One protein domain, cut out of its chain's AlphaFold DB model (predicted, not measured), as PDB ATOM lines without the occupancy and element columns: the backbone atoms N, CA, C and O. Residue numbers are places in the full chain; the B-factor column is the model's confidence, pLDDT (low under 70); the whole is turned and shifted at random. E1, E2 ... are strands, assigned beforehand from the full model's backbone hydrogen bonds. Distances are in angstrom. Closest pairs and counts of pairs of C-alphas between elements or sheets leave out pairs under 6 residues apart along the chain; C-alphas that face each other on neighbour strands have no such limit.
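This is residues 147 to 329 of the 767 residues of the protein "Beta_helix domain-containing protein" of Epulopiscium sp. AS2M-Bin001 (UniProt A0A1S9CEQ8). Little is regular here: a closed six-stranded barrel makes one lobe; a three-stranded sheet, a strand pair and long loops make the other. The 183 printed residues include no named helix and twelve strands, antiparallel, with 64 residues: all strand. It is compact, radius of gyration of the C-alphas 17.1 A, spanning 52 by 35 by 29 A.

Find C-alpha 210 at (-19.463, 4.827, -15.607); there E3, residues 210-217, begins. Next come E4, 223-227, E5, 240-244, E6, 253-260, E7, 263-268, E8, 280-285, and E9, 288-293. Look elsewhere for E1, 161-164, E2, 179-181, E10, 303-307, E11, 310-313, and E12, 326-329, ending at (3.806, -4.039, -3.303).

The barrel runs E3, E4, E7, E6, E5, E9, back to E3: N 210 and O 290, 2.9 A, are within hydrogen-bond range. E8 also neighbours E3. E4 to E7 form a Greek key, E4 neighbouring E7, with E5 to E7 a meander. E11 neighbours E1 and E10; E2 neighbours E12.

The printed part has no cut; E2 to E3 is a long link. No printed residue is under 70 in pLDDT.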
ATOM      1  N   THR A 147      10.664   6.183  -1.358       97.50
ATOM      2  CA  THR A 147      11.373   7.392  -0.907       97.50
ATOM      3  C   THR A 147      11.878   8.212  -2.093       97.50
ATOM      4  O   THR A 147      11.874   7.750  -3.230       97.50
ATOM      5  N   GLY A 148      12.336   9.442  -1.836       97.50
ATOM      6  CA  GLY A 148      12.886  10.312  -2.883       97.50
ATOM      7  C   GLY A 148      11.837  11.128  -3.641       97.50
ATOM      8  O   GLY A 148      12.057  11.465  -4.800       97.50
ATOM      9  N   TRP A 149      10.722  11.450  -2.983       98.31
ATOM     10  CA  TRP A 149       9.622  12.226  -3.550       98.31
ATOM     11  C   TRP A 149      10.036  13.635  -3.987       98.31
ATOM     12  O   TRP A 149      10.646  14.391  -3.229       98.31
ATOM     13  N   THR A 150       9.636  14.008  -5.199       97.94
ATOM     14  CA  THR A 150       9.777  15.352  -5.766       97.94
ATOM     15  C   THR A 150       8.482  15.773  -6.470       97.94
ATOM     16  O   THR A 150       7.686  14.917  -6.848       97.94
ATOM     17  N   PRO A 151       8.215  17.079  -6.644       98.00
ATOM     18  CA  PRO A 151       7.040  17.523  -7.391       98.00
ATOM     19  C   PRO A 151       7.079  17.064  -8.856       98.00
ATOM     20  O   PRO A 151       8.085  17.277  -9.539       98.00
ATOM     21  N   ALA A 152       5.974  16.513  -9.359       97.44
ATOM     22  CA  ALA A 152       5.801  16.152 -10.764       97.44
ATOM     23  C   ALA A 152       5.349  17.384 -11.571       97.44
ATOM     24  O   ALA A 152       4.175  17.555 -11.885       97.44
ATOM     25  N   THR A 153       6.280  18.289 -11.885       94.75
ATOM     26  CA  THR A 153       5.954  19.608 -12.470       94.75
ATOM     27  C   THR A 153       5.313  19.564 -13.857       94.75
ATOM     28  O   THR A 153       4.714  20.555 -14.266       94.75
ATOM     29  N   ASP A 154       5.448  18.442 -14.565       92.31
ATOM     30  CA  ASP A 154       4.902  18.241 -15.912       92.31
ATOM     31  C   ASP A 154       3.532  17.531 -15.897       92.31
ATOM     32  O   ASP A 154       2.948  17.290 -16.954       92.31
ATOM     33  N   HIS A 155       3.009  17.188 -14.713       96.50
ATOM     34  CA  HIS A 155       1.705  16.550 -14.553       96.50
ATOM     35  C   HIS A 155       0.556  17.571 -14.728       96.50
ATOM     36  O   HIS A 155       0.683  18.703 -14.248       96.50
ATOM     37  N   PRO A 156      -0.574  17.218 -15.382       94.06
ATOM     38  CA  PRO A 156      -1.696  18.144 -15.592       94.06
ATOM     39  C   PRO A 156      -2.336  18.640 -14.286       94.06
ATOM     40  O   PRO A 156      -2.763  19.793 -14.208       94.06
ATOM     41  N   THR A 157      -2.372  17.792 -13.260       95.94
ATOM     42  CA  THR A 157      -2.893  18.121 -11.926       95.94
ATOM     43  C   THR A 157      -1.788  18.694 -11.030       95.94
ATOM     44  O   THR A 157      -0.797  18.000 -10.782       95.94
ATOM     45  N   PRO A 158      -1.930  19.931 -10.510       95.25
ATOM     46  CA  PRO A 158      -1.000  20.495  -9.534       95.25
ATOM     47  C   PRO A 158      -0.971  19.693  -8.227       95.25
ATOM     48  O   PRO A 158      -1.993  19.188  -7.786       95.25
ATOM     49  N   GLY A 159       0.190  19.638  -7.571       96.31
ATOM     50  CA  GLY A 159       0.349  18.953  -6.281       96.31
ATOM     51  C   GLY A 159       0.737  17.477  -6.389       96.31
ATOM     52  O   GLY A 159       1.210  16.918  -5.404       96.31
ATOM     53  N   VAL A 160       0.645  16.877  -7.581       98.31
ATOM     54  CA  VAL A 160       1.130  15.512  -7.812       98.31
ATOM     55  C   VAL A 160       2.634  15.428  -7.559       98.31
ATOM     56  O   VAL A 160       3.434  16.242  -8.032       98.31
ATOM     57  N   MET A 161       3.009  14.416  -6.789       98.56
ATOM     58  CA  MET A 161       4.376  14.073  -6.430       98.56
ATOM     59  C   MET A 161       4.801  12.833  -7.212       98.56
ATOM     60  O   MET A 161       3.973  11.999  -7.568       98.56
ATOM     61  N   MET A 162       6.098  12.698  -7.468       98.56
ATOM     62  CA  MET A 162       6.681  11.520  -8.097       98.56
ATOM     63  C   MET A 162       7.912  11.027  -7.343       98.56
ATOM     64  O   MET A 162       8.654  11.817  -6.759       98.56
ATOM     65  N   ALA A 163       8.148   9.723  -7.382       98.56
ATOM     66  CA  ALA A 163       9.334   9.078  -6.840       98.56
ATOM     67  C   ALA A 163       9.745   7.896  -7.729       98.56
ATOM     68  O   ALA A 163       8.889   7.298  -8.386       98.56
ATOM     69  N   PRO A 164      11.035   7.521  -7.759       98.44
ATOM     70  CA  PRO A 164      11.423   6.249  -8.352       98.44
ATOM     71  C   PRO A 164      10.735   5.099  -7.609       98.44
ATOM     72  O   PRO A 164      10.679   5.088  -6.377       98.44
ATOM     73  N   ALA A 165      10.249   4.110  -8.356       98.12
ATOM     74  CA  ALA A 165       9.789   2.853  -7.795       98.12
ATOM     75  C   ALA A 165      10.903   2.215  -6.955       98.12
ATOM     76  O   ALA A 165      12.100   2.369  -7.232       98.12
ATOM     77  N   HIS A 166      10.518   1.478  -5.913       98.12
ATOM     78  CA  HIS A 166      11.490   0.801  -5.065       98.12
ATOM     79  C   HIS A 166      12.336  -0.183  -5.895       98.12
ATOM     80  O   HIS A 166      11.806  -0.901  -6.736       98.12
ATOM     81  N   GLU A 167      13.642  -0.300  -5.629       96.56
ATOM     82  CA  GLU A 167      14.579  -1.095  -6.453       96.56
ATOM     83  C   GLU A 167      14.194  -2.581  -6.623       96.56
ATOM     84  O   GLU A 167      14.606  -3.247  -7.575       96.56
ATOM     85  N   LYS A 168      13.396  -3.118  -5.694       97.00
ATOM     86  CA  LYS A 168      12.867  -4.490  -5.755       97.00
ATOM     87  C   LYS A 168      11.739  -4.659  -6.774       97.00
ATOM     88  O   LYS A 168      11.522  -5.788  -7.201       97.00
ATOM     89  N   TRP A 169      11.079  -3.578  -7.196       96.50
ATOM     90  CA  TRP A 169      10.040  -3.598  -8.227       96.50
ATOM     91  C   TRP A 169      10.550  -4.196  -9.544       96.50
ATOM     92  O   TRP A 169       9.877  -5.024 -10.141       96.50
ATOM     93  N   ALA A 170      11.807  -3.929  -9.914       93.56
ATOM     94  CA  ALA A 170      12.436  -4.512 -11.102       93.56
ATOM     95  C   ALA A 170      12.550  -6.057 -11.076       93.56
ATOM     96  O   ALA A 170      12.941  -6.670 -12.069       93.56
ATOM     97  N   LYS A 171      12.274  -6.696  -9.930       93.25
ATOM     98  CA  LYS A 171      12.240  -8.157  -9.745       93.25
ATOM     99  C   LYS A 171      10.840  -8.679  -9.404       93.25
ATOM    100  O   LYS A 171      10.713  -9.873  -9.132       93.25
ATOM    101  N   ALA A 172       9.834  -7.808  -9.354       93.38
ATOM    102  CA  ALA A 172       8.461  -8.209  -9.106       93.38
ATOM    103  C   ALA A 172       7.954  -9.083 -10.263       93.38
ATOM    104  O   ALA A 172       8.358  -8.922 -11.415       93.38
ATOM    105  N   THR A 173       7.095 -10.040  -9.931       91.62
ATOM    106  CA  THR A 173       6.465 -10.963 -10.887       91.62
ATOM    107  C   THR A 173       5.010 -10.602 -11.179       91.62
ATOM    108  O   THR A 173       4.402 -11.212 -12.050       91.62
ATOM    109  N   THR A 174       4.462  -9.610 -10.475       94.06
ATOM    110  CA  THR A 174       3.110  -9.087 -10.676       94.06
ATOM    111  C   THR A 174       3.081  -8.060 -11.807       94.06
ATOM    112  O   THR A 174       3.991  -7.241 -11.918       94.06
ATOM    113  N   ASP A 175       2.005  -8.054 -12.599       92.06
ATOM    114  CA  ASP A 175       1.826  -7.103 -13.711       92.06
ATOM    115  C   ASP A 175       1.732  -5.643 -13.234       92.06
ATOM    116  O   ASP A 175       2.217  -4.726 -13.894       92.06
ATOM    117  N   TYR A 176       1.109  -5.433 -12.072       96.50
ATOM    118  CA  TYR A 176       0.913  -4.128 -11.445       96.50
ATOM    119  C   TYR A 176       1.241  -4.202  -9.955       96.50
ATOM    120  O   TYR A 176       1.430  -5.284  -9.400       96.50
ATOM    121  N   THR A 177       1.347  -3.045  -9.307       97.81
ATOM    122  CA  THR A 177       1.536  -2.940  -7.855       97.81
ATOM    123  C   THR A 177       0.213  -2.599  -7.156       97.81
ATOM    124  O   THR A 177      -0.810  -2.367  -7.798       97.81
ATOM    125  N   GLN A 178       0.244  -2.560  -5.829       97.81
ATOM    126  CA  GLN A 178      -0.728  -1.869  -4.985       97.81
ATOM    127  C   GLN A 178       0.045  -0.871  -4.135       97.81
ATOM    128  O   GLN A 178       1.143  -1.191  -3.672       97.81
ATOM    129  N   VAL A 179      -0.523   0.313  -3.927       98.44
ATOM    130  CA  VAL A 179       0.107   1.375  -3.141       98.44
ATOM    131  C   VAL A 179      -0.717   1.644  -1.899       98.44
ATOM    132  O   VAL A 179      -1.945   1.601  -1.942       98.44
ATOM    133  N   PHE A 180      -0.030   1.902  -0.793       98.44
ATOM    134  CA  PHE A 180      -0.634   2.201   0.494       98.44
ATOM    135  C   PHE A 180      -0.038   3.494   1.034       98.44
ATOM    136  O   PHE A 180       1.178   3.665   0.999       98.44
ATOM    137  N   ALA A 181      -0.880   4.379   1.548       97.38
ATOM    138  CA  ALA A 181      -0.470   5.563   2.285       97.38
ATOM    139  C   ALA A 181      -0.878   5.372   3.743       97.38
ATOM    140  O   ALA A 181      -2.054   5.155   4.027       97.38
ATOM    141  N   ASN A 182       0.088   5.400   4.666       96.12
ATOM    142  CA  ASN A 182      -0.163   5.204   6.099       96.12
ATOM    143  C   ASN A 182      -0.979   3.929   6.388       96.12
ATOM    144  O   ASN A 182      -1.912   3.927   7.184       96.12
ATOM    145  N   GLY A 183      -0.669   2.851   5.665       95.75
ATOM    146  CA  GLY A 183      -1.369   1.572   5.764       95.75
ATOM    147  C   GLY A 183      -2.694   1.475   4.999       95.75
ATOM    148  O   GLY A 183      -3.108   0.350   4.707       95.75
ATOM    149  N   VAL A 184      -3.316   2.587   4.601       95.75
ATOM    150  CA  VAL A 184      -4.567   2.622   3.825       95.75
ATOM    151  C   VAL A 184      -4.276   2.388   2.346       95.75
ATOM    152  O   VAL A 184      -3.347   2.978   1.802       95.75
ATOM    153  N   MET A 185      -5.050   1.530   1.674       95.94
ATOM    154  CA  MET A 185      -4.900   1.317   0.229       95.94
ATOM    155  C   MET A 185      -5.222   2.606  -0.539       95.94
ATOM    156  O   MET A 185      -6.280   3.204  -0.352       95.94
ATOM    157  N   GLY A 186      -4.299   3.030  -1.399       95.56
ATOM    158  CA  GLY A 186      -4.514   4.100  -2.365       95.56
ATOM    159  C   GLY A 186      -5.252   3.597  -3.600       95.56
ATOM    160  O   GLY A 186      -5.120   2.433  -3.996       95.56
ATOM    161  N   GLU A 187      -5.977   4.491  -4.261       95.25
ATOM    162  CA  GLU A 187      -6.682   4.168  -5.499       95.25
ATOM    163  C   GLU A 187      -5.772   4.341  -6.708       95.25
ATOM    164  O   GLU A 187      -5.138   5.379  -6.885       95.25
ATOM    165  N   MET A 188      -5.710   3.325  -7.571       97.25
ATOM    166  CA  MET A 188      -5.099   3.531  -8.879       97.25
ATOM    167  C   MET A 188      -5.956   4.554  -9.628       97.25
ATOM    168  O   MET A 188      -7.156   4.329  -9.793       97.25
ATOM    169  N   ALA A 189      -5.330   5.647 -10.057       98.12
ATOM    170  CA  ALA A 189      -6.007   6.793 -10.641       98.12
ATOM    171  C   ALA A 189      -6.900   6.376 -11.801       98.12
ATOM    172  O   ALA A 189      -6.433   5.727 -12.750       98.12
ATOM    173  N   LYS A 190      -8.187   6.712 -11.703       97.38
ATOM    174  CA  LYS A 190      -9.202   6.164 -12.596       97.38
ATOM    175  C   LYS A 190     -10.337   7.130 -12.856       97.38
ATOM    176  O   LYS A 190     -10.708   7.907 -11.997       97.38
ATOM    177  N   HIS A 191     -10.961   6.988 -14.019       97.75
ATOM    178  CA  HIS A 191     -12.206   7.671 -14.337       97.75
ATOM    179  C   HIS A 191     -13.342   6.662 -14.554       97.75
ATOM    180  O   HIS A 191     -13.160   5.700 -15.315       97.75
ATOM    181  N   PRO A 192     -14.521   6.905 -13.955       97.38
ATOM    182  CA  PRO A 192     -14.784   7.966 -12.978       97.38
ATOM    183  C   PRO A 192     -14.111   7.677 -11.631       97.38
ATOM    184  O   PRO A 192     -13.832   6.523 -11.305       97.38
ATOM    185  N   ASN A 193     -13.902   8.719 -10.829       96.69
ATOM    186  CA  ASN A 193     -13.363   8.561  -9.479       96.69
ATOM    187  C   ASN A 193     -14.320   7.722  -8.628       96.69
ATOM    188  O   ASN A 193     -15.547   7.872  -8.700       96.69
ATOM    189  N   ARG A 194     -13.756   6.859  -7.780       94.94
ATOM    190  CA  ARG A 194     -14.539   6.138  -6.775       94.94
ATOM    191  C   ARG A 194     -14.760   7.043  -5.567       94.94
ATOM    192  O   ARG A 194     -13.815   7.613  -5.036       94.94
ATOM    193  N   THR A 195     -16.014   7.186  -5.158       93.81
ATOM    194  CA  THR A 195     -16.444   8.061  -4.057       93.81
ATOM    195  C   THR A 195     -17.261   7.335  -2.991       93.81
ATOM    196  O   THR A 195     -17.531   7.921  -1.946       93.81
ATOM    197  N   ASN A 196     -17.642   6.076  -3.228       91.06
ATOM    198  CA  ASN A 196     -18.176   5.181  -2.203       91.06
ATOM    199  C   ASN A 196     -17.093   4.197  -1.733       91.06
ATOM    200  O   ASN A 196     -16.030   4.097  -2.341       91.06
ATOM    201  N   GLU A 197     -17.354   3.462  -0.654       85.88
ATOM    202  CA  GLU A 197     -16.387   2.514  -0.081       85.88
ATOM    203  C   GLU A 197     -16.310   1.185  -0.855       85.88
ATOM    204  O   GLU A 197     -15.289   0.505  -0.779       85.88
ATOM    205  N   SER A 198     -17.328   0.853  -1.660       85.81
ATOM    206  CA  SER A 198     -17.410  -0.420  -2.384       85.81
ATOM    207  C   SER A 198     -16.464  -0.483  -3.587       85.81
ATOM    208  O   SER A 198     -16.549   0.317  -4.518       85.81
ATOM    209  N   MET A 199     -15.609  -1.507  -3.616       87.38
ATOM    210  CA  MET A 199     -14.797  -1.873  -4.786       87.38
ATOM    211  C   MET A 199     -15.581  -2.700  -5.819       87.38
ATOM    212  O   MET A 199     -15.092  -2.950  -6.926       87.38
ATOM    213  N   MET A 200     -16.790  -3.138  -5.457       86.81
ATOM    214  CA  MET A 200     -17.595  -4.078  -6.222       86.81
ATOM    215  C   MET A 200     -19.066  -3.693  -6.224       86.81
ATOM    216  O   MET A 200     -19.821  -4.136  -5.368       86.81
ATOM    217  N   ASN A 201     -19.464  -2.867  -7.190       89.44
ATOM    218  CA  ASN A 201     -20.859  -2.650  -7.578       89.44
ATOM    219  C   ASN A 201     -20.889  -1.735  -8.817       89.44
ATOM    220  O   ASN A 201     -21.092  -0.528  -8.679       89.44
ATOM    221  N   PRO A 202     -20.627  -2.239 -10.037       94.00
ATOM    222  CA  PRO A 202     -20.396  -1.377 -11.198       94.00
ATOM    223  C   PRO A 202     -21.633  -0.556 -11.595       94.00
ATOM    224  O   PRO A 202     -21.509   0.445 -12.291       94.00
ATOM    225  N   SER A 203     -22.817  -0.967 -11.141       90.56
ATOM    226  CA  SER A 203     -24.083  -0.266 -11.345       90.56
ATOM    227  C   SER A 203     -24.332   0.888 -10.371       90.56
ATOM    228  O   SER A 203     -25.228   1.695 -10.612       90.56
ATOM    229  N   GLU A 204     -23.575   0.983  -9.277       91.31
ATOM    230  CA  GLU A 204     -23.780   2.006  -8.253       91.31
ATOM    231  C   GLU A 204     -23.023   3.292  -8.581       91.31
ATOM    232  O   GLU A 204     -21.860   3.286  -9.002       91.31
ATOM    233  N   LYS A 205     -23.677   4.430  -8.341       90.06
ATOM    234  CA  LYS A 205     -23.055   5.740  -8.503       90.06
ATOM    235  C   LYS A 205     -21.880   5.892  -7.536       90.06
ATOM    236  O   LYS A 205     -22.037   5.735  -6.334       90.06
ATOM    237  N   GLY A 206     -20.730   6.302  -8.063       92.75
ATOM    238  CA  GLY A 206     -19.528   6.501  -7.253       92.75
ATOM    239  C   GLY A 206     -18.708   5.229  -7.032       92.75
ATOM    240  O   GLY A 206     -17.695   5.308  -6.352       92.75
ATOM    241  N   SER A 207     -19.069   4.101  -7.652       93.44
ATOM    242  CA  SER A 207     -18.297   2.843  -7.625       93.44
ATOM    243  C   SER A 207     -16.950   2.901  -8.360       93.44
ATOM    244  O   SER A 207     -16.150   1.967  -8.304       93.44
ATOM    245  N   GLY A 208     -16.683   3.990  -9.083       95.31
ATOM    246  CA  GLY A 208     -15.553   4.087 -10.005       95.31
ATOM    247  C   GLY A 208     -15.816   3.454 -11.375       95.31
ATOM    248  O   GLY A 208     -14.877   3.235 -12.137       95.31
ATOM    249  N   PHE A 209     -17.080   3.161 -11.689       96.44
ATOM    250  CA  PHE A 209     -17.549   2.795 -13.020       96.44
ATOM    251  C   PHE A 209     -18.513   3.846 -13.565       96.44
ATOM    252  O   PHE A 209     -19.309   4.418 -12.820       96.44
ATOM    253  N   ASP A 210     -18.450   4.075 -14.874       96.50
ATOM    254  CA  ASP A 210     -19.463   4.827 -15.607       96.50
ATOM    255  C   ASP A 210     -20.311   3.885 -16.460       96.50
ATOM    256  O   ASP A 210     -19.821   2.864 -16.952       96.50
ATOM    257  N   GLU A 211     -21.568   4.257 -16.682       96.44
ATOM    258  CA  GLU A 211     -22.384   3.610 -17.701       96.44
ATOM    259  C   GLU A 211     -21.844   3.989 -19.084       96.44
ATOM    260  O   GLU A 211     -21.546   5.151 -19.368       96.44
ATOM    261  N   VAL A 212     -21.736   3.003 -19.968       97.88
ATOM    262  CA  VAL A 212     -21.184   3.198 -21.306       97.88
ATOM    263  C   VAL A 212     -22.141   2.762 -22.403       97.88
ATOM    264  O   VAL A 212     -22.971   1.866 -22.235       97.88
ATOM    265  N   SER A 213     -21.999   3.390 -23.565       97.06
ATOM    266  CA  SER A 213     -22.781   3.126 -24.767       97.06
ATOM    267  C   SER A 213     -21.894   3.098 -26.016       97.06
ATOM    268  O   SER A 213     -20.669   3.196 -25.935       97.06
ATOM    269  N   ASN A 214     -22.514   2.884 -27.185       97.44
ATOM    270  CA  ASN A 214     -21.826   2.791 -28.477       97.44
ATOM    271  C   ASN A 214     -20.621   1.830 -28.435       97.44
ATOM    272  O   ASN A 214     -19.497   2.172 -28.794       97.44
ATOM    273  N   ILE A 215     -20.878   0.617 -27.952       98.25
ATOM    274  CA  ILE A 215     -19.853  -0.376 -27.648       98.25
ATOM    275  C   ILE A 215     -19.648  -1.270 -28.871       98.25
ATOM    276  O   ILE A 215     -20.508  -2.094 -29.188       98.25
ATOM    277  N   PHE A 216     -18.531  -1.125 -29.580       97.44
ATOM    278  CA  PHE A 216     -18.299  -1.879 -30.816       97.44
ATOM    279  C   PHE A 216     -16.822  -2.177 -31.079       97.44
ATOM    280  O   PHE A 216     -15.917  -1.636 -30.452       97.44
ATOM    281  N   LYS A 217     -16.581  -3.049 -32.056       96.75
ATOM    282  CA  LYS A 217     -15.263  -3.335 -32.623       96.75
ATOM    283  C   LYS A 217     -15.424  -3.653 -34.108       96.75
ATOM    284  O   LYS A 217     -16.234  -4.510 -34.459       96.75
ATOM    285  N   ASN A 218     -14.639  -3.027 -34.980       96.31
ATOM    286  CA  ASN A 218     -14.553  -3.448 -36.381       96.31
ATOM    287  C   ASN A 218     -13.583  -4.629 -36.540       96.31
ATOM    288  O   ASN A 218     -12.736  -4.890 -35.684       96.31
ATOM    289  N   ALA A 219     -13.695  -5.351 -37.654       95.38
ATOM    290  CA  ALA A 219     -12.837  -6.497 -37.924       95.38
ATOM    291  C   ALA A 219     -11.347  -6.110 -37.893       95.38
ATOM    292  O   ALA A 219     -10.915  -5.239 -38.642       95.38
ATOM    293  N   ASN A 220     -10.565  -6.809 -37.064       93.56
ATOM    294  CA  ASN A 220      -9.131  -6.564 -36.836       93.56
ATOM    295  C   ASN A 220      -8.763  -5.155 -36.320       93.56
ATOM    296  O   ASN A 220      -7.611  -4.750 -36.456       93.56
ATOM    297  N   GLU A 221      -9.701  -4.421 -35.723       96.19
ATOM    298  CA  GLU A 221      -9.456  -3.094 -35.139       96.19
ATOM    299  C   GLU A 221      -9.587  -3.111 -33.600       96.19
ATOM    300  O   GLU A 221     -10.131  -4.068 -33.038       96.19
ATOM    301  N   PRO A 222      -9.099  -2.074 -32.895       97.00
ATOM    302  CA  PRO A 222      -9.367  -1.869 -31.471       97.00
ATOM    303  C   PRO A 222     -10.868  -1.805 -31.128       97.00
ATOM    304  O   PRO A 222     -11.714  -1.456 -31.958       97.00
ATOM    305  N   GLY A 223     -11.201  -2.133 -29.878       97.44
ATOM    306  CA  GLY A 223     -12.540  -1.921 -29.325       97.44
ATOM    307  C   GLY A 223     -12.797  -0.437 -29.067       97.44
ATOM    308  O   GLY A 223     -11.863   0.305 -28.784       97.44
ATOM    309  N   ASN A 224     -14.052  -0.013 -29.183       98.19
ATOM    310  CA  ASN A 224     -14.512   1.362 -29.001       98.19
ATOM    311  C   ASN A 224     -15.644   1.385 -27.973       98.19
ATOM    312  O   ASN A 224     -16.571   0.571 -28.064       98.19
ATOM    313  N   VAL A 225     -15.571   2.309 -27.016       98.38
ATOM    314  CA  VAL A 225     -16.568   2.491 -25.951       98.38
ATOM    315  C   VAL A 225     -16.739   3.979 -25.659       98.38
ATOM    316  O   VAL A 225     -15.743   4.680 -25.491       98.38
ATOM    317  N   THR A 226     -17.983   4.454 -25.583       98.50
ATOM    318  CA  THR A 226     -18.319   5.846 -25.251       98.50
ATOM    319  C   THR A 226     -18.859   5.940 -23.822       98.50
ATOM    320  O   THR A 226     -19.806   5.233 -23.479       98.50
ATOM    321  N   PHE A 227     -18.276   6.813 -22.999       98.38
ATOM    322  CA  PHE A 227     -18.696   7.096 -21.623       98.38
ATOM    323  C   PHE A 227     -19.899   8.042 -21.610       98.38
ATOM    324  O   PHE A 227     -19.884   9.075 -22.280       98.38
ATOM    325  N   ASN A 228     -20.959   7.695 -20.875       96.62
ATOM    326  CA  ASN A 228     -22.206   8.461 -20.908       96.62
ATOM    327  C   ASN A 228     -22.128   9.750 -20.080       96.62
ATOM    328  O   ASN A 228     -22.844  10.705 -20.386       96.62
ATOM    329  N   ASN A 229     -21.267   9.793 -19.060       95.44
ATOM    330  CA  ASN A 229     -21.076  10.960 -18.196       95.44
ATOM    331  C   ASN A 229     -19.794  11.750 -18.516       95.44
ATOM    332  O   ASN A 229     -19.374  12.603 -17.733       95.44
ATOM    333  N   GLY A 230     -19.227  11.512 -19.700       95.69
ATOM    334  CA  GLY A 230     -18.080  12.227 -20.245       95.69
ATOM    335  C   GLY A 230     -16.726  11.650 -19.836       95.69
ATOM    336  O   GLY A 230     -16.635  10.841 -18.912       95.69
ATOM    337  N   LEU A 231     -15.669  12.079 -20.528       96.56
ATOM    338  CA  LEU A 231     -14.272  11.801 -20.175       96.56
ATOM    339  C   LEU A 231     -13.489  13.095 -19.910       96.56
ATOM    340  O   LEU A 231     -13.761  14.116 -20.547       96.56
ATOM    341  N   PRO A 232     -12.478  13.069 -19.024       95.38
ATOM    342  CA  PRO A 232     -11.527  14.166 -18.906       95.38
ATOM    343  C   PRO A 232     -10.763  14.393 -20.220       95.38
ATOM    344  O   PRO A 232     -10.369  13.442 -20.897       95.38
ATOM    345  N   ASP A 233     -10.520  15.662 -20.565       95.06
ATOM    346  CA  ASP A 233      -9.768  16.069 -21.764       95.06
ATOM    347  C   ASP A 233      -8.252  15.929 -21.537       95.06
ATOM    348  O   ASP A 233      -7.518  16.906 -21.376       95.06
ATOM    349  N   VAL A 234      -7.797  14.680 -21.445       95.94
ATOM    350  CA  VAL A 234      -6.392  14.291 -21.284       95.94
ATOM    351  C   VAL A 234      -6.053  13.134 -22.224       95.94
ATOM    352  O   VAL A 234      -6.930  12.387 -22.656       95.94
ATOM    353  N   ASP A 235      -4.766  12.963 -22.536       96.31
ATOM    354  CA  ASP A 235      -4.299  11.771 -23.250       96.31
ATOM    355  C   ASP A 235      -4.326  10.562 -22.308       96.31
ATOM    356  O   ASP A 235      -3.724  10.600 -21.227       96.31
ATOM    357  N   LEU A 236      -5.042   9.516 -22.718       97.94
ATOM    358  CA  LEU A 236      -5.175   8.252 -21.994       97.94
ATOM    359  C   LEU A 236      -4.389   7.106 -22.649       97.94
ATOM    360  O   LEU A 236      -4.490   5.964 -22.202       97.94
ATOM    361  N   THR A 237      -3.636   7.374 -23.720       97.88
ATOM    362  CA  THR A 237      -2.868   6.359 -24.452       97.88
ATOM    363  C   THR A 237      -1.866   5.658 -23.536       97.88
ATOM    364  O   THR A 237      -1.077   6.304 -22.858       97.88
ATOM    365  N   GLY A 238      -1.869   4.323 -23.540       97.19
ATOM    366  CA  GLY A 238      -1.061   3.502 -22.632       97.19
ATOM    367  C   GLY A 238      -1.744   3.183 -21.297       97.19
ATOM    368  O   GLY A 238      -1.279   2.297 -20.583       97.19
ATOM    369  N   GLY A 239      -2.872   3.830 -20.988       97.75
ATOM    370  CA  GLY A 239      -3.701   3.515 -19.828       97.75
ATOM    371  C   GLY A 239      -4.414   2.168 -19.927       97.75
ATOM    372  O   GLY A 239      -4.403   1.494 -20.959       97.75
ATOM    373  N   ILE A 240      -5.073   1.780 -18.841       98.25
ATOM    374  CA  ILE A 240      -5.822   0.528 -18.732       98.25
ATOM    375  C   ILE A 240      -7.295   0.805 -19.007       98.25
ATOM    376  O   ILE A 240      -7.906   1.666 -18.378       98.25
ATOM    377  N   PHE A 241      -7.888   0.034 -19.912       98.19
ATOM    378  CA  PHE A 241      -9.332  -0.041 -20.084       98.19
ATOM    379  C   PHE A 241      -9.875  -1.286 -19.385       98.19
ATOM    380  O   PHE A 241      -9.369  -2.397 -19.592       98.19
ATOM    381  N   ARG A 242     -10.950  -1.117 -18.613       96.31
ATOM    382  CA  ARG A 242     -11.650  -2.207 -17.937       96.31
ATOM    383  C   ARG A 242     -13.159  -2.038 -18.083       96.31
ATOM    384  O   ARG A 242     -13.708  -1.037 -17.640       96.31
ATOM    385  N   GLY A 243     -13.832  -3.040 -18.646       96.31
ATOM    386  CA  GLY A 243     -15.286  -3.044 -18.803       96.31
ATOM    387  C   GLY A 243     -15.963  -4.247 -18.152       96.31
ATOM    388  O   GLY A 243     -15.575  -5.387 -18.393       96.31
ATOM    389  N   ALA A 244     -17.033  -3.987 -17.403       95.81
ATOM    390  CA  ALA A 244     -18.104  -4.937 -17.119       95.81
ATOM    391  C   ALA A 244     -19.146  -4.834 -18.250       95.81
ATOM    392  O   ALA A 244     -20.220  -4.246 -18.117       95.81
ATOM    393  N   ILE A 245     -18.753  -5.328 -19.429       96.00
ATOM    394  CA  ILE A 245     -19.505  -5.228 -20.686       96.00
ATOM    395  C   ILE A 245     -19.779  -6.637 -21.209       96.00
ATOM    396  O   ILE A 245     -18.848  -7.397 -21.477       96.00
ATOM    397  N   GLY A 246     -21.055  -6.954 -21.430       94.81
ATOM    398  CA  GLY A 246     -21.476  -8.286 -21.859       94.81
ATOM    399  C   GLY A 246     -21.525  -9.279 -20.703       94.81
ATOM    400  O   GLY A 246     -21.708  -8.882 -19.558       94.81
ATOM    401  N   LYS A 247     -21.415 -10.576 -21.003       93.75
ATOM    402  CA  LYS A 247     -21.288 -11.596 -19.947       93.75
ATOM    403  C   LYS A 247     -19.918 -11.500 -19.268       93.75
ATOM    404  O   LYS A 247     -18.968 -11.077 -19.919       93.75
ATOM    405  N   ALA A 248     -19.750 -11.995 -18.041       92.25
ATOM    406  CA  ALA A 248     -18.458 -11.964 -17.329       92.25
ATOM    407  C   ALA A 248     -17.275 -12.529 -18.152       92.25
ATOM    408  O   ALA A 248     -16.159 -12.006 -18.128       92.25
ATOM    409  N   ARG A 249     -17.524 -13.565 -18.966       90.69
ATOM    410  CA  ARG A 249     -16.525 -14.148 -19.889       90.69
ATOM    411  C   ARG A 249     -16.096 -13.224 -21.036       90.69
ATOM    412  O   ARG A 249     -15.062 -13.442 -21.659       90.69
ATOM    413  N   GLU A 250     -16.916 -12.230 -21.345       93.75
ATOM    414  CA  GLU A 250     -16.726 -11.258 -22.421       93.75
ATOM    415  C   GLU A 250     -16.123  -9.950 -21.911       93.75
ATOM    416  O   GLU A 250     -15.736  -9.138 -22.744       93.75
ATOM    417  N   TYR A 251     -15.993  -9.753 -20.591       94.31
ATOM    418  CA  TYR A 251     -15.508  -8.506 -19.997       94.31
ATOM    419  C   TYR A 251     -14.193  -8.043 -20.639       94.31
ATOM    420  O   TYR A 251     -13.163  -8.717 -20.492       94.31
ATOM    421  N   PRO A 252     -14.213  -6.928 -21.394       95.00
ATOM    422  CA  PRO A 252     -13.023  -6.407 -22.031       95.00
ATOM    423  C   PRO A 252     -12.061  -5.852 -20.992       95.00
ATOM    424  O   PRO A 252     -12.427  -5.105 -20.083       95.00
ATOM    425  N   ARG A 253     -10.795  -6.189 -21.192       94.94
ATOM    426  CA  ARG A 253      -9.653  -5.612 -20.492       94.94
ATOM    427  C   ARG A 253      -8.583  -5.351 -21.527       94.94
ATOM    428  O   ARG A 253      -8.388  -6.192 -22.411       94.94
ATOM    429  N   GLY A 254      -7.919  -4.210 -21.461       96.31
ATOM    430  CA  GLY A 254      -6.978  -3.849 -22.506       96.31
ATOM    431  C   GLY A 254      -6.176  -2.600 -22.223       96.31
ATOM    432  O   GLY A 254      -6.345  -1.956 -21.193       96.31
ATOM    433  N   ILE A 255      -5.319  -2.277 -23.180       97.81
ATOM    434  CA  ILE A 255      -4.511  -1.063 -23.174       97.81
ATOM    435  C   ILE A 255      -5.174  -0.035 -24.080       97.81
ATOM    436  O   ILE A 255      -5.546  -0.349 -25.212       97.81
ATOM    437  N   ILE A 256      -5.337   1.183 -23.588       98.56
ATOM    438  CA  ILE A 256      -5.900   2.298 -24.342       98.56
ATOM    439  C   ILE A 256      -4.909   2.696 -25.439       98.56
ATOM    440  O   ILE A 256      -3.726   2.907 -25.181       98.56
ATOM    441  N   VAL A 257      -5.393   2.794 -26.676       98.38
ATOM    442  CA  VAL A 257      -4.592   3.205 -27.845       98.38
ATOM    443  C   VAL A 257      -4.918   4.625 -28.313       98.38
ATOM    444  O   VAL A 257      -4.244   5.146 -29.196       98.38
ATOM    445  N   GLY A 258      -5.951   5.232 -27.731       97.81
ATOM    446  CA  GLY A 258      -6.320   6.626 -27.931       97.81
ATOM    447  C   GLY A 258      -7.727   6.920 -27.419       97.81
ATOM    448  O   GLY A 258      -8.518   6.007 -27.161       97.81
ATOM    449  N   ASN A 259      -8.051   8.202 -27.301       97.88
ATOM    450  CA  ASN A 259      -9.375   8.699 -26.947       97.88
ATOM    451  C   ASN A 259      -9.720   9.949 -27.773       97.88
ATOM    452  O   ASN A 259      -8.844  10.741 -28.112       97.88
ATOM    453  N   GLU A 260     -10.996  10.109 -28.120       96.81
ATOM    454  CA  GLU A 260     -11.531  11.290 -28.807       96.81
ATOM    455  C   GLU A 260     -12.896  11.645 -28.207       96.81
ATOM    456  O   GLU A 260     -13.833  10.840 -28.245       96.81
ATOM    457  N   GLY A 261     -13.005  12.853 -27.642       96.38
ATOM    458  CA  GLY A 261     -14.163  13.237 -26.835       96.38
ATOM    459  C   GLY A 261     -14.396  12.221 -25.715       96.38
ATOM    460  O   GLY A 261     -13.459  11.829 -25.027       96.38
ATOM    461  N   ASP A 262     -15.628  11.730 -25.603       98.19
ATOM    462  CA  ASP A 262     -16.025  10.765 -24.569       98.19
ATOM    463  C   ASP A 262     -15.802   9.298 -24.982       98.19
ATOM    464  O   ASP A 262     -16.314   8.380 -24.342       98.19
ATOM    465  N   THR A 263     -15.084   9.048 -26.082       98.12
ATOM    466  CA  THR A 263     -14.854   7.696 -26.610       98.12
ATOM    467  C   THR A 263     -13.416   7.249 -26.415       98.12
ATOM    468  O   THR A 263     -12.481   7.941 -26.813       98.12
ATOM    469  N   VAL A 264     -13.250   6.040 -25.882       98.44
ATOM    470  CA  VAL A 264     -11.962   5.354 -25.742       98.44
ATOM    471  C   VAL A 264     -11.837   4.251 -26.778       98.44
ATOM    472  O   VAL A 264     -12.769   3.471 -26.996       98.44
ATOM    473  N   GLN A 265     -10.650   4.158 -27.372       98.38
ATOM    474  CA  GLN A 265     -10.208   3.020 -28.159       98.38
ATOM    475  C   GLN A 265      -9.220   2.181 -27.353       98.38
ATOM    476  O   GLN A 265      -8.255   2.710 -26.801       98.38
ATOM    477  N   PHE A 266      -9.419   0.865 -27.311       98.19
ATOM    478  CA  PHE A 266      -8.556  -0.039 -26.553       98.19
ATOM    479  C   PHE A 266      -8.195  -1.305 -27.328       98.19
ATOM    480  O   PHE A 266      -9.010  -1.913 -28.028       98.19
ATOM    481  N   GLN A 267      -6.953  -1.745 -27.151       97.38
ATOM    482  CA  GLN A 267      -6.481  -3.049 -27.578       97.38
ATOM    483  C   GLN A 267      -6.735  -4.060 -26.460       97.38
ATOM    484  O   GLN A 267      -6.069  -4.050 -25.425       97.38
ATOM    485  N   ALA A 268      -7.707  -4.942 -26.674       95.69
ATOM    486  CA  ALA A 268      -8.066  -5.970 -25.708       95.69
ATOM    487  C   ALA A 268      -6.977  -7.045 -25.556       95.69
ATOM    488  O   ALA A 268      -6.296  -7.380 -26.531       95.69
ATOM    489  N   VAL A 269      -6.879  -7.628 -24.357       93.75
ATOM    490  CA  VAL A 269      -5.993  -8.764 -24.045       93.75
ATOM    491  C   VAL A 269      -6.736 -10.096 -23.884       93.75
ATOM    492  O   VAL A 269      -6.118 -11.158 -23.941       93.75
ATOM    493  N   ASN A 270      -8.057 -10.070 -23.675       85.94
ATOM    494  CA  ASN A 270      -8.853 -11.271 -23.419       85.94
ATOM    495  C   ASN A 270      -9.141 -12.045 -24.711       85.94
ATOM    496  O   ASN A 270      -9.799 -11.554 -25.629       85.94
ATOM    497  N   THR A 271      -8.683 -13.296 -24.761       82.62
ATOM    498  CA  THR A 271      -8.527 -14.039 -26.020       82.62
ATOM    499  C   THR A 271      -9.824 -14.576 -26.632       82.62
ATOM    500  O   THR A 271      -9.818 -15.039 -27.770       82.62
ATOM    501  N   GLN A 272     -10.932 -14.536 -25.887       74.44
ATOM    502  CA  GLN A 272     -12.153 -15.279 -26.222       74.44
ATOM    503  C   GLN A 272     -13.231 -14.460 -26.945       74.44
ATOM    504  O   GLN A 272     -14.120 -15.054 -27.549       74.44
ATOM    505  N   HIS A 273     -13.179 -13.124 -26.907       87.62
ATOM    506  CA  HIS A 273     -14.215 -12.279 -27.525       87.62
ATOM    507  C   HIS A 273     -13.612 -11.069 -28.236       87.62
ATOM    508  O   HIS A 273     -13.687 -10.954 -29.458       87.62
ATOM    509  N   TRP A 274     -12.924 -10.203 -27.492       91.38
ATOM    510  CA  TRP A 274     -12.470  -8.910 -28.006       91.38
ATOM    511  C   TRP A 274     -11.165  -8.952 -28.800       91.38
ATOM    512  O   TRP A 274     -10.889  -8.010 -29.538       91.38
ATOM    513  N   THR A 275     -10.365 -10.014 -28.716       89.19
ATOM    514  CA  THR A 275      -9.166 -10.178 -29.563       89.19
ATOM    515  C   THR A 275      -9.471 -10.838 -30.907       89.19
ATOM    516  O   THR A 275      -8.682 -10.695 -31.839       89.19
ATOM    517  N   LEU A 276     -10.609 -11.531 -31.040       88.50
ATOM    518  CA  LEU A 276     -10.971 -12.247 -32.265       88.50
ATOM    519  C   LEU A 276     -11.079 -11.284 -33.453       88.50
ATOM    520  O   LEU A 276     -11.517 -10.147 -33.299       88.50
ATOM    521  N   ALA A 277     -10.727 -11.744 -34.656       89.56
ATOM    522  CA  ALA A 277     -10.716 -10.926 -35.877       89.56
ATOM    523  C   ALA A 277     -12.099 -10.380 -36.294       89.56
ATOM    524  O   ALA A 277     -12.190  -9.537 -37.185       89.56
ATOM    525  N   ASN A 278     -13.171 -10.868 -35.670       92.19
ATOM    526  CA  ASN A 278     -14.549 -10.580 -36.038       92.19
ATOM    527  C   ASN A 278     -15.004  -9.179 -35.600       92.19
ATOM    528  O   ASN A 278     -14.508  -8.609 -34.628       92.19
ATOM    529  N   THR A 279     -16.004  -8.657 -36.310       95.62
ATOM    530  CA  THR A 279     -16.735  -7.443 -35.926       95.62
ATOM    531  C   THR A 279     -17.659  -7.721 -34.736       95.62
ATOM    532  O   THR A 279     -18.398  -8.705 -34.746       95.62
ATOM    533  N   ILE A 280     -17.694  -6.800 -33.773       96.38
ATOM    534  CA  ILE A 280     -18.717  -6.704 -32.726       96.38
ATOM    535  C   ILE A 280     -19.556  -5.454 -33.036       96.38
ATOM    536  O   ILE A 280     -19.046  -4.342 -32.894       96.38
ATOM    537  N   PRO A 281     -20.807  -5.586 -33.515       96.50
ATOM    538  CA  PRO A 281     -21.635  -4.427 -33.837       96.50
ATOM    539  C   PRO A 281     -22.110  -3.714 -32.563       96.50
ATOM    540  O   PRO A 281     -22.338  -4.361 -31.543       96.50
ATOM    541  N   SER A 282     -22.385  -2.410 -32.655       94.75
ATOM    542  CA  SER A 282     -22.885  -1.589 -31.533       94.75
ATOM    543  C   SER A 282     -24.235  -2.035 -30.958       94.75
ATOM    544  O   SER A 282     -24.643  -1.594 -29.891       94.75
ATOM    545  N   THR A 283     -24.949  -2.925 -31.649       94.69
ATOM    546  CA  THR A 283     -26.199  -3.528 -31.172       94.69
ATOM    547  C   THR A 283     -25.992  -4.786 -30.330       94.69
ATOM    548  O   THR A 283     -26.956  -5.265 -29.732       94.69
ATOM    549  N   TYR A 284     -24.776  -5.344 -30.296       96.25
ATOM    550  CA  TYR A 284     -24.462  -6.551 -29.533       96.25
ATOM    551  C   TYR A 284     -24.394  -6.250 -28.030       96.25
ATOM    552  O   TYR A 284     -25.050  -6.922 -27.234       96.25
ATOM    553  N   HIS A 285     -23.665  -5.199 -27.655       97.00
ATOM    554  CA  HIS A 285     -23.631  -4.654 -26.300       97.00
ATOM    555  C   HIS A 285     -24.339  -3.296 -26.308       97.00
ATOM    556  O   HIS A 285     -23.789  -2.306 -26.777       97.00
ATOM    557  N   LYS A 286     -25.594  -3.252 -25.846       95.62
ATOM    558  CA  LYS A 286     -26.406  -2.023 -25.863       95.62
ATOM    559  C   LYS A 286     -26.020  -1.044 -24.756       95.62
ATOM    560  O   LYS A 286     -26.218   0.153 -24.921       95.62
ATOM    561  N   PHE A 287     -25.515  -1.577 -23.651       96.31
ATOM    562  CA  PHE A 287     -25.016  -0.858 -22.488       96.31
ATOM    563  C   PHE A 287     -23.943  -1.717 -21.805       96.31
ATOM    564  O   PHE A 287     -23.774  -2.898 -22.137       96.31
ATOM    565  N   GLY A 288     -23.252  -1.129 -20.841       96.81
ATOM    566  CA  GLY A 288     -22.376  -1.809 -19.896       96.81
ATOM    567  C   GLY A 288     -21.789  -0.796 -18.928       96.81
ATOM    568  O   GLY A 288     -22.204   0.362 -18.927       96.81
ATOM    569  N   PHE A 289     -20.795  -1.219 -18.158       97.44
ATOM    570  CA  PHE A 289     -20.087  -0.337 -17.234       97.44
ATOM    571  C   PHE A 289     -18.592  -0.384 -17.515       97.44
ATOM    572  O   PHE A 289     -18.058  -1.455 -17.819       97.44
ATOM    573  N   ALA A 290     -17.896   0.746 -17.431       97.81
ATOM    574  CA  ALA A 290     -16.455   0.776 -17.640       97.81
ATOM    575  C   ALA A 290     -15.733   1.778 -16.743       97.81
ATOM    576  O   ALA A 290     -16.306   2.756 -16.273       97.81
ATOM    577  N   SER A 291     -14.447   1.515 -16.556       97.69
ATOM    578  CA  SER A 291     -13.483   2.393 -15.909       97.69
ATOM    579  C   SER A 291     -12.229   2.472 -16.777       97.69
ATOM    580  O   SER A 291     -11.823   1.467 -17.376       97.69
ATOM    581  N   VAL A 292     -11.578   3.627 -16.797       98.44
ATOM    582  CA  VAL A 292     -10.227   3.787 -17.355       98.44
ATOM    583  C   VAL A 292      -9.253   4.155 -16.256       98.44
ATOM    584  O   VAL A 292      -9.638   4.862 -15.338       98.44
ATOM    585  N   MET A 293      -8.011   3.687 -16.341       98.50
ATOM    586  CA  MET A 293      -6.961   3.993 -15.364       98.50
ATOM    587  C   MET A 293      -5.742   4.546 -16.091       98.50
ATOM    588  O   MET A 293      -5.304   3.958 -17.081       98.50
ATOM    589  N   HIS A 294      -5.208   5.676 -15.637       98.31
ATOM    590  CA  HIS A 294      -4.065   6.330 -16.276       98.31
ATOM    591  C   HIS A 294      -3.449   7.384 -15.350       98.31
ATOM    592  O   HIS A 294      -4.172   8.013 -14.583       98.31
ATOM    593  N   LYS A 295      -2.144   7.668 -15.476       98.00
ATOM    594  CA  LYS A 295      -1.483   8.699 -14.651       98.00
ATOM    595  C   LYS A 295      -2.151  10.069 -14.758       98.00
ATOM    596  O   LYS A 295      -2.351  10.719 -13.747       98.00
ATOM    597  N   ASN A 296      -2.575  10.474 -15.959       97.94
ATOM    598  CA  ASN A 296      -3.185  11.791 -16.181       97.94
ATOM    599  C   ASN A 296      -4.582  11.928 -15.552       97.94
ATOM    600  O   ASN A 296      -5.171  13.001 -15.648       97.94
ATOM    601  N   LEU A 297      -5.115  10.854 -14.961       98.38
ATOM    602  CA  LEU A 297      -6.366  10.853 -14.210       98.38
ATOM    603  C   LEU A 297      -6.154  11.072 -12.710       98.38
ATOM    604  O   LEU A 297      -7.141  11.107 -12.001       98.38
ATOM    605  N   ILE A 298      -4.911  11.217 -12.223       98.56
ATOM    606  CA  ILE A 298      -4.672  11.561 -10.815       98.56
ATOM    607  C   ILE A 298      -5.252  12.954 -10.564       98.56
ATOM    608  O   ILE A 298      -4.671  13.955 -11.000       98.56
ATOM    609  N   ASP A 299      -6.382  13.026  -9.873       97.06
ATOM    610  CA  ASP A 299      -7.102  14.276  -9.642       97.06
ATOM    611  C   ASP A 299      -7.784  14.384  -8.268       97.06
ATOM    612  O   ASP A 299      -8.172  15.492  -7.876       97.06
ATOM    613  N   VAL A 300      -7.839  13.295  -7.492       97.00
ATOM    614  CA  VAL A 300      -8.263  13.317  -6.085       97.00
ATOM    615  C   VAL A 300      -7.172  12.799  -5.139       97.00
ATOM    616  O   VAL A 300      -6.351  11.964  -5.524       97.00
ATOM    617  N   PRO A 301      -7.113  13.303  -3.888       96.94
ATOM    618  CA  PRO A 301      -6.142  12.831  -2.908       96.94
ATOM    619  C   PRO A 301      -6.151  11.311  -2.746       96.94
ATOM    620  O   PRO A 301      -7.197  10.668  -2.836       96.94
ATOM    621  N   ASN A 302      -4.976  10.760  -2.450       96.12
ATOM    622  CA  ASN A 302      -4.709   9.332  -2.297       96.12
ATOM    623  C   ASN A 302      -4.773   8.499  -3.596       96.12
ATOM    624  O   ASN A 302      -4.628   7.273  -3.550       96.12
ATOM    625  N   GLU A 303      -4.926   9.139  -4.759       98.25
ATOM    626  CA  GLU A 303      -4.714   8.477  -6.042       98.25
ATOM    627  C   GLU A 303      -3.237   8.334  -6.397       98.25
ATOM    628  O   GLU A 303      -2.391   9.175  -6.069       98.25
ATOM    629  N   TRP A 304      -2.932   7.258  -7.118       98.62
ATOM    630  CA  TRP A 304      -1.588   6.942  -7.572       98.62
ATOM    631  C   TRP A 304      -1.573   6.305  -8.958       98.62
ATOM    632  O   TRP A 304      -2.561   5.746  -9.431       98.62
ATOM    633  N   TYR A 305      -0.414   6.339  -9.608       98.50
ATOM    634  CA  TYR A 305      -0.170   5.560 -10.819       98.50
ATOM    635  C   TYR A 305       1.316   5.235 -10.957       98.50
ATOM    636  O   TYR A 305       2.161   6.068 -10.642       98.50
ATOM    637  N   LEU A 306       1.646   4.034 -11.432       97.81
ATOM    638  CA  LEU A 306       3.024   3.609 -11.687       97.81
ATOM    639  C   LEU A 306       3.248   3.490 -13.196       97.81
ATOM    640  O   LEU A 306       2.572   2.709 -13.860       97.81
ATOM    641  N   GLU A 307       4.213   4.236 -13.724       95.75
ATOM    642  CA  GLU A 307       4.600   4.189 -15.135       95.75
ATOM    643  C   GLU A 307       6.113   4.377 -15.268       95.75
ATOM    644  O   GLU A 307       6.680   5.234 -14.596       95.75
ATOM    645  N   ASP A 308       6.765   3.585 -16.125       94.62
ATOM    646  CA  ASP A 308       8.205   3.685 -16.415       94.62
ATOM    647  C   ASP A 308       9.095   3.722 -15.154       94.62
ATOM    648  O   ASP A 308      10.019   4.529 -15.043       94.62
ATOM    649  N   ASP A 309       8.802   2.849 -14.182       96.56
ATOM    650  CA  ASP A 309       9.466   2.783 -12.869       96.56
ATOM    651  C   ASP A 309       9.382   4.087 -12.047       96.56
ATOM    652  O   ASP A 309      10.181   4.308 -11.134       96.56
ATOM    653  N   ILE A 310       8.400   4.945 -12.329       97.94
ATOM    654  CA  ILE A 310       8.085   6.155 -11.568       97.94
ATOM    655  C   ILE A 310       6.691   6.026 -10.961       97.94
ATOM    656  O   ILE A 310       5.693   5.880 -11.671       97.94
ATOM    657  N   LEU A 311       6.622   6.114  -9.635       98.62
ATOM    658  CA  LEU A 311       5.367   6.189  -8.906       98.62
ATOM    659  C   LEU A 311       4.931   7.649  -8.781       98.62
ATOM    660  O   LEU A 311       5.668   8.466  -8.232       98.62
ATOM    661  N   TYR A 312       3.725   7.948  -9.249       98.75
ATOM    662  CA  TYR A 312       3.031   9.219  -9.072       98.75
ATOM    663  C   TYR A 312       1.988   9.077  -7.962       98.75
ATOM    664  O   TYR A 312       1.336   8.039  -7.870       98.75
ATOM    665  N   TYR A 313       1.830  10.105  -7.130       98.69
ATOM    666  CA  TYR A 313       0.893  10.122  -6.005       98.69
ATOM    667  C   TYR A 313       0.389  11.542  -5.733       98.69
ATOM    668  O   TYR A 313       1.173  12.494  -5.804       98.69
ATOM    669  N   LEU A 314      -0.891  11.687  -5.387       98.50
ATOM    670  CA  LEU A 314      -1.472  12.959  -4.957       98.50
ATOM    671  C   LEU A 314      -1.727  12.961  -3.440       98.50
ATOM    672  O   LEU A 314      -2.670  12.310  -2.990       98.50
ATOM    673  N   PRO A 315      -0.916  13.679  -2.637       97.56
ATOM    674  CA  PRO A 315      -1.198  13.861  -1.214       97.56
ATOM    675  C   PRO A 315      -2.405  14.779  -0.991       97.56
ATOM    676  O   PRO A 315      -2.824  15.506  -1.894       97.56
ATOM    677  N   GLU A 316      -2.937  14.794   0.233       96.25
ATOM    678  CA  GLU A 316      -3.933  15.795   0.616       96.25
ATOM    679  C   GLU A 316      -3.368  17.224   0.537       96.25
ATOM    680  O   GLU A 316      -2.164  17.464   0.683       96.25
ATOM    681  N   ASP A 317      -4.251  18.206   0.346       94.06
ATOM    682  CA  ASP A 317      -3.870  19.615   0.248       94.06
ATOM    683  C   ASP A 317      -3.059  20.077   1.471       94.06
ATOM    684  O   ASP A 317      -3.545  20.153   2.600       94.06
ATOM    685  N   GLY A 318      -1.800  20.449   1.231       90.19
ATOM    686  CA  GLY A 318      -0.882  20.927   2.266       90.19
ATOM    687  C   GLY A 318      -0.218  19.825   3.099       90.19
ATOM    688  O   GLY A 318       0.656  20.149   3.909       90.19
ATOM    689  N   GLN A 319      -0.569  18.556   2.881       94.69
ATOM    690  CA  GLN A 319       0.119  17.417   3.475       94.69
ATOM    691  C   GLN A 319       1.510  17.277   2.859       94.69
ATOM    692  O   GLN A 319       1.709  17.393   1.647       94.69
ATOM    693  N   LYS A 320       2.511  17.060   3.708       94.69
ATOM    694  CA  LYS A 320       3.881  16.885   3.245       94.69
ATOM    695  C   LYS A 320       4.196  15.408   3.091       94.69
ATOM    696  O   LYS A 320       3.901  14.612   3.973       94.69
ATOM    697  N   MET A 321       4.935  15.075   2.038       96.06
ATOM    698  CA  MET A 321       5.417  13.706   1.821       96.06
ATOM    699  C   MET A 321       6.334  13.190   2.942       96.06
ATOM    700  O   MET A 321       6.458  11.986   3.099       96.06
ATOM    701  N   GLU A 322       6.988  14.073   3.711       93.94
ATOM    702  CA  GLU A 322       7.825  13.673   4.860       93.94
ATOM    703  C   GLU A 322       7.013  13.123   6.043       93.94
ATOM    704  O   GLU A 322       7.567  12.400   6.867       93.94
ATOM    705  N   ASP A 323       5.714  13.430   6.087       93.00
ATOM    706  CA  ASP A 323       4.774  12.974   7.114       93.00
ATOM    707  C   ASP A 323       3.972  11.735   6.653       93.00
ATOM    708  O   ASP A 323       3.127  11.231   7.390       93.00
ATOM    709  N   LEU A 324       4.222  11.245   5.431       94.62
ATOM    710  CA  LEU A 324       3.527  10.112   4.822       94.62
ATOM    711  C   LEU A 324       4.433   8.890   4.703       94.62
ATOM    712  O   LEU A 324       5.543   8.960   4.170       94.62
ATOM    713  N   MET A 325       3.910   7.733   5.097       96.12
ATOM    714  CA  MET A 325       4.496   6.443   4.761       96.12
ATOM    715  C   MET A 325       3.822   5.899   3.502       96.12
ATOM    716  O   MET A 325       2.738   5.324   3.576       96.12
ATOM    717  N   ILE A 326       4.468   6.082   2.346       98.12
ATOM    718  CA  ILE A 326       4.008   5.482   1.089       98.12
ATOM    719  C   ILE A 326       4.706   4.144   0.872       98.12
ATOM    720  O   ILE A 326       5.934   4.073   0.824       98.12
ATOM    721  N   GLU A 327       3.919   3.091   0.704       98.50
ATOM    722  CA  GLU A 327       4.382   1.729   0.476       98.50
ATOM    723  C   GLU A 327       3.881   1.219  -0.874       98.50
ATOM    724  O   GLU A 327       2.748   1.497  -1.256       98.50
ATOM    725  N   MET A 328       4.687   0.426  -1.578       98.44
ATOM    726  CA  MET A 328       4.265  -0.269  -2.796       98.44
ATOM    727  C   MET A 328       4.528  -1.771  -2.695       98.44
ATOM    728  O   MET A 328       5.570  -2.191  -2.185       98.44
ATOM    729  N   GLN A 329       3.614  -2.592  -3.211       98.50
ATOM    730  CA  GLN A 329       3.806  -4.039  -3.303       98.50
ATOM    731  C   GLN A 329       4.914  -4.368  -4.311       98.50
ATOM    732  O   GLN A 329       4.845  -3.973  -5.474       98.50
TER     733      GLN A 329